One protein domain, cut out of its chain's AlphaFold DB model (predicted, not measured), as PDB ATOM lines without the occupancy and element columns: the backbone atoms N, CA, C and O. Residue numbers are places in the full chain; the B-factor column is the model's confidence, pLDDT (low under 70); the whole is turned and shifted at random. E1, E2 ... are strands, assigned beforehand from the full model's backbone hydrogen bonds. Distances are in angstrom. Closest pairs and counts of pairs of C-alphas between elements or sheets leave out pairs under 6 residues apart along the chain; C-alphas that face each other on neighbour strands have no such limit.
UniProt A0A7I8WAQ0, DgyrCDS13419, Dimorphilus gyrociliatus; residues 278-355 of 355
ATOM      1  N   SER A 278      22.995 -11.482  15.459       55.56
ATOM      2  CA  SER A 278      23.596 -11.432  16.796       55.56
ATOM      3  C   SER A 278      22.991 -10.348  17.697       55.56
ATOM      4  O   SER A 278      23.084 -10.463  18.915       55.56
ATOM      5  N   ARG A 279      22.337  -9.319  17.128       56.09
ATOM      6  CA  ARG A 279      21.626  -8.269  17.878       56.09
ATOM      7  C   ARG A 279      20.172  -8.610  18.210       56.09
ATOM      8  O   ARG A 279      19.557  -7.903  19.004       56.09
ATOM      9  N   LEU A 280      19.601  -9.654  17.612       67.69
ATOM     10  CA  LEU A 280      18.255 -10.108  17.944       67.69
ATOM     11  C   LEU A 280      18.351 -11.111  19.096       67.69
ATOM     12  O   LEU A 280      19.045 -12.121  18.995       67.69
ATOM     13  N   PHE A 281      17.629 -10.857  20.190       71.56
ATOM     14  CA  PHE A 281      17.484 -11.814  21.288       71.56
ATOM     15  C   PHE A 281      16.664 -13.030  20.822       71.56
ATOM     16  O   PHE A 281      15.454 -13.105  21.029       71.56
ATOM     17  N   ILE A 282      17.328 -13.980  20.160       83.00
ATOM     18  CA  ILE A 282      16.742 -15.229  19.667       83.00
ATOM     19  C   ILE A 282      17.244 -16.383  20.534       83.00
ATOM     20  O   ILE A 282      18.450 -16.625  20.655       83.00
ATOM     21  N   ARG A 283      16.300 -17.097  21.155       86.19
ATOM     22  CA  ARG A 283      16.592 -18.230  22.038       86.19
ATOM     23  C   ARG A 283      16.949 -19.468  21.226       86.19
ATOM     24  O   ARG A 283      16.417 -19.678  20.138       86.19
ATOM     25  N   GLU A 284      17.857 -20.272  21.769       89.19
ATOM     26  CA  GLU A 284      18.173 -21.573  21.186       89.19
ATOM     27  C   GLU A 284      17.007 -22.548  21.361       89.19
ATOM     28  O   GLU A 284      16.322 -22.554  22.389       89.19
ATOM     29  N   ALA A 285      16.798 -23.370  20.339       89.44
ATOM     30  CA  ALA A 285      15.799 -24.415  20.322       89.44
ATOM     31  C   ALA A 285      16.053 -25.451  21.433       89.44
ATOM     32  O   ALA A 285      17.115 -26.077  21.477       89.44
ATOM     33  N   LYS A 286      15.068 -25.625  22.325       85.44
ATOM     34  CA  LYS A 286      15.167 -26.513  23.496       85.44
ATOM     35  C   LYS A 286      15.070 -27.986  23.115       85.44
ATOM     36  O   LYS A 286      15.926 -28.779  23.485       85.44
ATOM     37  N   GLU A 287      14.028 -28.336  22.368       91.50
ATOM     38  CA  GLU A 287      13.751 -29.711  21.967       91.50
ATOM     39  C   GLU A 287      14.236 -29.935  20.542       91.50
ATOM     40  O   GLU A 287      13.841 -29.219  19.616       91.50
ATOM     41  N   LYS A 288      15.121 -30.918  20.374       94.44
ATOM     42  CA  LYS A 288      15.720 -31.269  19.089       94.44
ATOM     43  C   LYS A 288      15.425 -32.730  18.780       94.44
ATOM     44  O   LYS A 288      15.528 -33.581  19.658       94.44
ATOM     45  N   PHE A 289      15.118 -33.025  17.527       94.38
ATOM     46  CA  PHE A 289      14.932 -34.387  17.030       94.38
ATOM     47  C   PHE A 289      15.705 -34.589  15.727       94.38
ATOM     48  O   PHE A 289      16.214 -33.635  15.134       94.38
ATOM     49  N   LYS A 290      15.852 -35.840  15.292       94.94
ATOM     50  CA  LYS A 290      16.498 -36.168  14.018       94.94
ATOM     51  C   LYS A 290      15.446 -36.459  12.960       94.94
ATOM     52  O   LYS A 290      14.473 -37.150  13.241       94.94
ATOM     53  N   ALA A 291      15.669 -35.958  11.751       93.12
ATOM     54  CA  ALA A 291      14.873 -36.300  10.580       93.12
ATOM     55  C   ALA A 291      15.804 -36.716   9.441       93.12
ATOM     56  O   ALA A 291      16.792 -36.035   9.166       93.12
ATOM     57  N   TYR A 292      15.490 -37.835   8.790       91.19
ATOM     58  CA  TYR A 292      16.232 -38.300   7.624       91.19
ATOM     59  C   TYR A 292      15.661 -37.641   6.369       91.19
ATOM     60  O   TYR A 292      14.517 -37.898   5.999       91.19
ATOM     61  N   ILE A 293      16.439 -36.756   5.749       87.88
ATOM     62  CA  ILE A 293      16.028 -35.957   4.591       87.88
ATOM     63  C   ILE A 293      17.132 -36.061   3.545       87.88
ATOM     64  O   ILE A 293      18.299 -35.825   3.849       87.88
ATOM     65  N   ASP A 294      16.757 -36.459   2.329       82.69
ATOM     66  CA  ASP A 294      17.653 -36.588   1.170       82.69
ATOM     67  C   ASP A 294      18.949 -37.367   1.451       82.69
ATOM     68  O   ASP A 294      20.043 -37.035   1.003       82.69
ATOM     69  N   GLY A 295      18.840 -38.434   2.243       84.19
ATOM     70  CA  GLY A 295      19.979 -39.296   2.522       84.19
ATOM     71  C   GLY A 295      20.819 -38.917   3.742       84.19
ATOM     72  O   GLY A 295      21.751 -39.657   4.064       84.19
ATOM     73  N   VAL A 296      20.508 -37.811   4.428       88.38
ATOM     74  CA  VAL A 296      21.273 -37.324   5.585       88.38
ATOM     75  C   VAL A 296      20.386 -37.032   6.801       88.38
ATOM     76  O   VAL A 296      19.189 -36.777   6.689       88.38
ATOM     77  N   ASN A 297      20.982 -37.071   7.996       92.00
ATOM     78  CA  ASN A 297      20.283 -36.815   9.258       92.00
ATOM     79  C   ASN A 297      20.326 -35.329   9.631       92.00
ATOM     80  O   ASN A 297      21.311 -34.852  10.205       92.00
ATOM     81  N   TYR A 298      19.235 -34.614   9.368       93.75
ATOM     82  CA  TYR A 298      19.039 -33.250   9.847       93.75
ATOM     83  C   TYR A 298      18.761 -33.236  11.351       93.75
ATOM     84  O   TYR A 298      18.132 -34.141  11.905       93.75
ATOM     85  N   THR A 299      19.227 -32.182  12.021       95.38
ATOM     86  CA  THR A 299      18.800 -31.865  13.387       95.38
ATOM     87  C   THR A 299      17.680 -30.847  13.294       95.38
ATOM     88  O   THR A 299      17.896 -29.756  12.781       95.38
ATOM     89  N   MET A 300      16.500 -31.209  13.777       94.44
ATOM     90  CA  MET A 300      15.279 -30.428  13.644       94.44
ATOM     91  C   MET A 300      14.799 -29.929  15.002       94.44
ATOM     92  O   MET A 300      15.079 -30.550  16.027       94.44
ATOM     93  N   SER A 301      14.021 -28.853  15.011       92.81
ATOM     94  CA  SER A 301      13.223 -28.440  16.166       92.81
ATOM     95  C   SER A 301      11.857 -27.937  15.726       92.81
ATOM     96  O   SER A 301      11.749 -27.281  14.689       92.81
ATOM     97  N   LEU A 302      10.823 -28.252  16.507       90.44
ATOM     98  CA  LEU A 302       9.467 -27.787  16.251       90.44
ATOM     99  C   LEU A 302       9.314 -26.311  16.621       90.44
ATOM    100  O   LEU A 302       9.882 -25.808  17.589       90.44
ATOM    101  N   LEU A 303       8.486 -25.635  15.842       86.88
ATOM    102  CA  LEU A 303       8.073 -24.258  16.021       86.88
ATOM    103  C   LEU A 303       6.551 -24.231  16.114       86.88
ATOM    104  O   LEU A 303       5.857 -24.715  15.215       86.88
ATOM    105  N   ASN A 304       6.037 -23.657  17.202       80.25
ATOM    106  CA  ASN A 304       4.605 -23.490  17.385       80.25
ATOM    107  C   ASN A 304       4.099 -22.380  16.456       80.25
ATOM    108  O   ASN A 304       4.376 -21.201  16.656       80.25
ATOM    109  N   GLY A 305       3.350 -22.769  15.430       74.12
ATOM    110  CA  GLY A 305       2.746 -21.851  14.474       74.12
ATOM    111  C   GLY A 305       1.508 -21.130  15.006       74.12
ATOM    112  O   GLY A 305       1.020 -20.233  14.330       74.12
ATOM    113  N   ARG A 306       0.972 -21.500  16.179       73.06
ATOM    114  CA  ARG A 306      -0.151 -20.768  16.801       73.06
ATOM    115  C   ARG A 306       0.266 -19.403  17.341       73.06
ATOM    116  O   ARG A 306      -0.589 -18.552  17.569       73.06
ATOM    117  N   ASP A 307       1.561 -19.205  17.546       68.88
ATOM    118  CA  ASP A 307       2.090 -17.925  17.975       68.88
ATOM    119  C   ASP A 307       2.058 -16.953  16.784       68.88
ATOM    120  O   ASP A 307       2.481 -17.291  15.677       68.88
ATOM    121  N   ASN A 308       1.587 -15.719  17.006       74.50
ATOM    122  CA  ASN A 308       1.595 -14.660  15.982       74.50
ATOM    123  C   ASN A 308       3.001 -14.444  15.385       74.50
ATOM    124  O   ASN A 308       3.152 -14.035  14.231       74.50
ATOM    125  N   GLU A 309       4.033 -14.707  16.186       85.25
ATOM    126  CA  GLU A 309       5.428 -14.699  15.782       85.25
ATOM    127  C   GLU A 309       6.219 -15.731  16.598       85.25
ATOM    128  O   GLU A 309       6.246 -15.665  17.826       85.25
ATOM    129  N   ALA A 310       6.911 -16.646  15.921       84.06
ATOM    130  CA  ALA A 310       7.827 -17.604  16.526       84.06
ATOM    131  C   ALA A 310       9.271 -17.275  16.122       84.06
ATOM    132  O   ALA A 310       9.567 -17.059  14.946       84.06
ATOM    133  N   LYS A 311      10.187 -17.245  17.098       87.06
ATOM    134  CA  LYS A 311      11.621 -16.987  16.885       87.06
ATOM    135  C   LYS A 311      12.443 -18.089  17.523       87.06
ATOM    136  O   LYS A 311      12.302 -18.335  18.719       87.06
ATOM    137  N   THR A 312      13.345 -18.698  16.765       89.12
ATOM    138  CA  THR A 312      14.309 -19.648  17.328       89.12
ATOM    139  C   THR A 312      15.622 -19.626  16.563       89.12
ATOM    140  O   THR A 312      15.699 -19.148  15.427       89.12
ATOM    141  N   LYS A 313      16.671 -20.141  17.198       91.19
ATOM    142  CA  LYS A 313      17.922 -20.487  16.531       91.19
ATOM    143  C   LYS A 313      18.279 -21.934  16.824       91.19
ATOM    144  O   LYS A 313      18.026 -22.436  17.919       91.19
ATOM    145  N   ILE A 314      18.908 -22.590  15.865       92.56
ATOM    146  CA  ILE A 314      19.439 -23.941  16.018       92.56
ATOM    147  C   ILE A 314      20.884 -23.950  15.523       92.56
ATOM    148  O   ILE A 314      21.182 -23.392  14.472       92.56
ATOM    149  N   CYS A 315      21.793 -24.524  16.307       90.06
ATOM    150  CA  CYS A 315      23.227 -24.481  16.032       90.06
ATOM    151  C   CYS A 315      23.841 -25.883  16.014       90.06
ATOM    152  O   CYS A 315      23.475 -26.746  16.817       90.06
ATOM    153  N   LEU A 316      24.808 -26.081  15.117       89.56
ATOM    154  CA  LEU A 316      25.726 -27.213  15.058       89.56
ATOM    155  C   LEU A 316      27.160 -26.674  15.025       89.56
ATOM    156  O   LEU A 316      27.630 -26.173  14.003       89.56
ATOM    157  N   LYS A 317      27.877 -26.811  16.147       86.31
ATOM    158  CA  LYS A 317      29.210 -26.216  16.344       86.31
ATOM    159  C   LYS A 317      29.158 -24.698  16.080       86.31
ATOM    160  O   LYS A 317      28.408 -24.002  16.754       86.31
ATOM    161  N   ASN A 318      29.925 -24.193  15.114       85.62
ATOM    162  CA  ASN A 318      29.990 -22.780  14.733       85.62
ATOM    163  C   ASN A 318      29.024 -22.382  13.597       85.62
ATOM    164  O   ASN A 318      29.079 -21.243  13.149       85.62
ATOM    165  N   PHE A 319      28.154 -23.285  13.133       88.31
ATOM    166  CA  PHE A 319      27.115 -22.979  12.147       88.31
ATOM    167  C   PHE A 319      25.753 -22.879  12.844       88.31
ATOM    168  O   PHE A 319      25.371 -23.788  13.585       88.31
ATOM    169  N   CYS A 320      25.026 -21.783  12.631       88.38
ATOM    170  CA  CYS A 320      23.735 -21.520  13.265       88.38
ATOM    171  C   CYS A 320      22.707 -21.046  12.238       88.38
ATOM    172  O   CYS A 320      22.963 -20.112  11.483       88.38
ATOM    173  N   CYS A 321      21.514 -21.628  12.295       89.62
ATOM    174  CA  CYS A 321      20.344 -21.200  11.545       89.62
ATOM    175  C   CYS A 321      19.441 -20.372  12.454       89.62
ATOM    176  O   CYS A 321      19.088 -20.806  13.554       89.62
ATOM    177  N   PHE A 322      19.056 -19.186  11.993       88.19
ATOM    178  CA  PHE A 322      18.153 -18.284  12.700       88.19
ATOM    179  C   PHE A 322      16.853 -18.188  11.920       88.19
ATOM    180  O   PHE A 322      16.874 -17.961  10.712       88.19
ATOM    181  N   VAL A 323      15.725 -18.323  12.609       87.62
ATOM    182  CA  VAL A 323      14.415 -18.292  11.966       87.62
ATOM    183  C   VAL A 323      13.445 -17.427  12.760       87.62
ATOM    184  O   VAL A 323      13.392 -17.459  13.992       87.62
ATOM    185  N   ILE A 324      12.686 -16.627  12.016       86.69
ATOM    186  CA  ILE A 324      11.602 -15.784  12.509       86.69
ATOM    187  C   ILE A 324      10.406 -16.055  11.603       86.69
ATOM    188  O   ILE A 324      10.440 -15.720  10.421       86.69
ATOM    189  N   ILE A 325       9.358 -16.664  12.148       85.12
ATOM    190  CA  ILE A 325       8.133 -16.987  11.415       85.12
ATOM    191  C   ILE A 325       7.015 -16.107  11.951       85.12
ATOM    192  O   ILE A 325       6.738 -16.119  13.145       85.12
ATOM    193  N   LYS A 326       6.344 -15.375  11.060       87.62
ATOM    194  CA  LYS A 326       5.058 -14.730  11.343       87.62
ATOM    195  C   LYS A 326       3.973 -15.519  10.635       87.62
ATOM    196  O   LYS A 326       3.818 -15.389   9.419       87.62
ATOM    197  N   ASN A 327       3.260 -16.363  11.371       85.00
ATOM    198  CA  ASN A 327       2.238 -17.202  10.771       85.00
ATOM    199  C   ASN A 327       0.934 -16.420  10.594       85.00
ATOM    200  O   ASN A 327       0.332 -15.961  11.559       85.00
ATOM    201  N   LYS A 328       0.496 -16.274   9.342       83.31
ATOM    202  CA  LYS A 328      -0.802 -15.676   8.991       83.31
ATOM    203  C   LYS A 328      -1.851 -16.723   8.610       83.31
ATOM    204  O   LYS A 328      -2.995 -16.365   8.345       83.31
ATOM    205  N   ALA A 329      -1.467 -17.996   8.521       77.69
ATOM    206  CA  ALA A 329      -2.357 -19.075   8.129       77.69
ATOM    207  C   ALA A 329      -3.066 -19.652   9.357       77.69
ATOM    208  O   ALA A 329      -2.423 -20.105  10.299       77.69
ATOM    209  N   VAL A 330      -4.397 -19.706   9.307       71.06
ATOM    210  CA  VAL A 330      -5.221 -20.229  10.410       71.06
ATOM    211  C   VAL A 330      -5.026 -21.745  10.605       71.06
ATOM    212  O   VAL A 330      -5.092 -22.240  11.725       71.06
ATOM    213  N   ASN A 331      -4.724 -22.481   9.529       80.25
ATOM    214  CA  ASN A 331      -4.754 -23.952   9.520       80.25
ATOM    215  C   ASN A 331      -3.374 -24.627   9.596       80.25
ATOM    216  O   ASN A 331      -3.302 -25.853   9.642       80.25
ATOM    217  N   VAL A 332      -2.274 -23.869   9.602       79.25
ATOM    218  CA  VAL A 332      -0.919 -24.434   9.708       79.25
ATOM    219  C   VAL A 332      -0.393 -24.129  11.098       79.25
ATOM    220  O   VAL A 332      -0.113 -22.982  11.411       79.25
ATOM    221  N   THR A 333      -0.300 -25.147  11.947       79.56
ATOM    222  CA  THR A 333       0.030 -24.961  13.371       79.56
ATOM    223  C   THR A 333       1.399 -25.499  13.762       79.56
ATOM    224  O   THR A 333       1.915 -25.107  14.803       79.56
ATOM    225  N   ASN A 334       2.019 -26.328  12.920       84.12
ATOM    226  CA  ASN A 334       3.320 -26.931  13.184       84.12
ATOM    227  C   ASN A 334       4.304 -26.545  12.082       84.12
ATOM    228  O   ASN A 334       4.098 -26.877  10.915       84.12
ATOM    229  N   PHE A 335       5.382 -25.879  12.475       88.38
ATOM    230  CA  PHE A 335       6.550 -25.642  11.635       88.38
ATOM    231  C   PHE A 335       7.743 -26.378  12.241       88.38
ATOM    232  O   PHE A 335       7.722 -26.765  13.411       88.38
ATOM    233  N   ALA A 336       8.798 -26.565  11.461       90.12
ATOM    234  CA  ALA A 336      10.069 -27.042  11.974       90.12
ATOM    235  C   ALA A 336      11.200 -26.247  11.335       90.12
ATOM    236  O   ALA A 336      11.067 -25.800  10.201       90.12
ATOM    237  N   VAL A 337      12.292 -26.092  12.073       91.44
ATOM    238  CA  VAL A 337      13.561 -25.604  11.538       91.44
ATOM    239  C   VAL A 337      14.580 -26.725  11.590       91.44
ATOM    240  O   VAL A 337      14.699 -27.408  12.610       91.44
ATOM    241  N   GLY A 338      15.292 -26.920  10.491       92.69
ATOM    242  CA  GLY A 338      16.345 -27.907  10.354       92.69
ATOM    243  C   GLY A 338      17.715 -27.279  10.199       92.69
ATOM    244  O   GLY A 338      17.872 -26.225   9.592       92.69
ATOM    245  N   ILE A 339      18.727 -27.963  10.720       94.25
ATOM    246  CA  ILE A 339      20.127 -27.663  10.444       94.25
ATOM    247  C   ILE A 339      20.879 -28.936  10.084       94.25
ATOM    248  O   ILE A 339      20.750 -29.982  10.737       94.25
ATOM    249  N   TYR A 340      21.699 -28.819   9.050       92.62
ATOM    250  CA  TYR A 340      22.633 -29.846   8.639       92.62
ATOM    251  C   TYR A 340      23.995 -29.234   8.334       92.62
ATOM    252  O   TYR A 340      24.098 -28.160   7.744       92.62
ATOM    253  N   ARG A 341      25.038 -29.946   8.759       91.56
ATOM    254  CA  ARG A 341      26.421 -29.660   8.410       91.56
ATOM    255  C   ARG A 341      27.184 -30.965   8.288       91.56
ATOM    256  O   ARG A 341      27.351 -31.669   9.285       91.56
ATOM    257  N   GLY A 342      27.650 -31.271   7.090       88.25
ATOM    258  CA  GLY A 342      28.388 -32.497   6.816       88.25
ATOM    259  C   GLY A 342      28.476 -32.784   5.329       88.25
ATOM    260  O   GLY A 342      28.070 -31.965   4.510       88.25
ATOM    261  N   ASN A 343      29.013 -33.948   4.987       83.88
ATOM    262  CA  ASN A 343      29.178 -34.350   3.598       83.88
ATOM    263  C   ASN A 343      27.829 -34.680   2.961       83.88
ATOM    264  O   ASN A 343      27.055 -35.474   3.500       83.88
ATOM    265  N   SER A 344      27.569 -34.118   1.783       72.88
ATOM    266  CA  SER A 344      26.427 -34.567   0.981       72.88
ATOM    267  C   SER A 344      26.561 -36.050   0.615       72.88
ATOM    268  O   SER A 344      27.661 -36.597   0.514       72.88
ATOM    269  N   LYS A 345      25.425 -36.740   0.454       67.25
ATOM    270  CA  LYS A 345      25.412 -38.181   0.174       67.25
ATOM    271  C   LYS A 345      26.241 -38.486  -1.080       67.25
ATOM    272  O   LYS A 345      25.915 -38.013  -2.164       67.25
ATOM    273  N   GLY A 346      27.277 -39.312  -0.921       62.81
ATOM    274  CA  GLY A 346      28.130 -39.757  -2.028       62.81
ATOM    275  C   GLY A 346      29.105 -38.698  -2.556       62.81
ATOM    276  O   GLY A 346      29.615 -38.858  -3.657       62.81
ATOM    277  N   SER A 347      29.363 -37.625  -1.806       67.00
ATOM    278  CA  SER A 347      30.320 -36.583  -2.184       67.00
ATOM    279  C   SER A 347      31.178 -36.168  -0.990       67.00
ATOM    280  O   SER A 347      30.751 -36.230   0.160       67.00
ATOM    281  N   GLU A 348      32.400 -35.725  -1.268       70.31
ATOM    282  CA  GLU A 348      33.302 -35.139  -0.268       70.31
ATOM    283  C   GLU A 348      32.966 -33.669   0.036       70.31
ATOM    284  O   GLU A 348      33.529 -33.075   0.952       70.31
ATOM    285  N   ASN A 349      32.014 -33.079  -0.696       73.31
ATOM    286  CA  ASN A 349      31.599 -31.700  -0.496       73.31
ATOM    287  C   ASN A 349      30.823 -31.544   0.814       73.31
ATOM    288  O   ASN A 349      29.777 -32.177   1.022       73.31
ATOM    289  N   ILE A 350      31.307 -30.635   1.661       82.88
ATOM    290  CA  ILE A 350      30.618 -30.201   2.874       82.88
ATOM    291  C   ILE A 350      29.443 -29.306   2.476       82.88
ATOM    292  O   ILE A 350      29.610 -28.303   1.788       82.88
ATOM    293  N   VAL A 351      28.257 -29.657   2.959       84.25
ATOM    294  CA  VAL A 351      27.034 -28.871   2.825       84.25
ATOM    295  C   VAL A 351      26.657 -28.305   4.184       84.25
ATOM    296  O   VAL A 351      26.555 -29.035   5.171       84.25
ATOM    297  N   GLU A 352      26.417 -27.000   4.211       88.56
ATOM    298  CA  GLU A 352      25.791 -26.275   5.313       88.56
ATOM    299  C   GLU A 352      24.387 -25.867   4.865       88.56
ATOM    300  O   GLU A 352      24.221 -25.202   3.844       88.56
ATOM    301  N   SER A 353      23.367 -26.323   5.587       88.88
ATOM    302  CA  SER A 353      21.969 -26.149   5.187       88.88
ATOM    303  C   SER A 353      21.094 -25.780   6.378       88.88
ATOM    304  O   SER A 353      21.180 -26.402   7.443       88.88
ATOM    305  N   CYS A 354      20.241 -24.781   6.159       89.81
ATOM    306  CA  CYS A 354      19.133 -24.405   7.026       89.81
ATOM    307  C   CYS A 354      17.831 -24.733   6.292       89.81
ATOM    308  O   CYS A 354      17.628 -24.233   5.184       89.81
ATOM    309  N   LEU A 355      16.984 -25.565   6.901       86.88
ATOM    310  CA  LEU A 355      15.700 -26.002   6.344       86.88
ATOM    311  C   LEU A 355      14.521 -25.353   7.061       86.88
ATOM    312  O   LEU A 355      14.546 -25.354   8.317       86.88
TER     313      LEU A 355
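This is residues 278 to 355 of the 355 residues of the protein "DgyrCDS13419" of Dimorphilus gyrociliatus (UniProt A0A7I8WAQ0). Picture a small, two-layer sandwich: a strongly twisted sheet of four strands, E1, E2, E5 and E6, with the hairpin of E3 and E4 laid over one face of it, above E2 and E5 and reaching E6, while E1 is left uncovered. The chain makes E1 and E2 in the larger sheet, passes to the other layer for E3 and E4, and returns for E5 and E6. The printed part has 78 residues, with no named helix and six named strands in the order E1, E2, E3, E4, E5, E6; the class is all strand. The larger sheet has the order E1, E2, E5, E6, and both sheets are antiparallel throughout. The whole is only just compact, close to loose, with a radius of gyration of the C-alphas of 13.6 A and spans of 41 by 31 by 19 A.

Start at Ser 278 and read on to E1, residues 289 to 293, which forms a hairpin with E2, residues 296 to 304, over a tight link. Look for N 291 and O 298, 3.1 A apart and within hydrogen-bond range. The tight link after E2 leads to the second sheet, where E3, residues 310 to 316, and E4, residues 319 to 325, form a hairpin; its N 314 and O 321 are 2.9 A apart, within hydrogen-bond range. A short link then returns to the first sheet at E5, residues 334 to 343. E5 is antiparallel to E2 at 155 degrees between their directions, with N 301 and O 337 at 2.9 A, within hydrogen-bond range. E6, residues 350 to 354, forms a hairpin with E5, and N 353 and O 340 are 2.9 A apart, within hydrogen-bond range. The pairing of E5 is staggered: residues 334 to 339 pair with E2 and residues 339 to 343 with E6. E1 and E6 are the edge strands of this sheet. Between the sheets, the closest C-alphas of E3 and E5 are those of Ile 314 and Ile 339, 6.7 A apart. Ile 339 is also in the closest pair of E4 and E5, its C-alpha 6.6 A from that of Cys 321. The closest C-alphas of E4 and E6, those of Cys 321 and Cys 354, are 5.7 A apart. The two sheets make a sandwich, two sheets face to face, with the parts that face each other 8.5 A centre to centre and their strands at 25 degrees. E1 is apart from E3 and E4.

Find C-alpha 289 at (14.932, -34.387, 17.030), where E1 begins; it ends at residue 293 after 12.6 A. E2 covers 24.7 A from residue 296 to C-alpha 304 at (4.605, -23.490, 17.385). E3, residues 310 to 316, and E4, residues 319 to 325, measure 20.4 A and 19.9 A. E5, residues 334 to 343, is the longest strand with 10 residues and 28.6 A. E6 runs 13.5 A from residue 350 to C-alpha 354 at (19.133, -24.405, 7.026).

Look at the C-alphas of Val 330, in the link from E4 to E5, and Glu 348, in the link from E5 to E6: they are the two farthest apart, at 42.7 A. The printed part has no cut and ends at Leu 355, the chain's last residue. No link between named strands is long. The mean pLDDT of the printed part is 84.3, and you will find values under 70 at residues 278 to 280, residue 307 and residues 345 to 347 of this model.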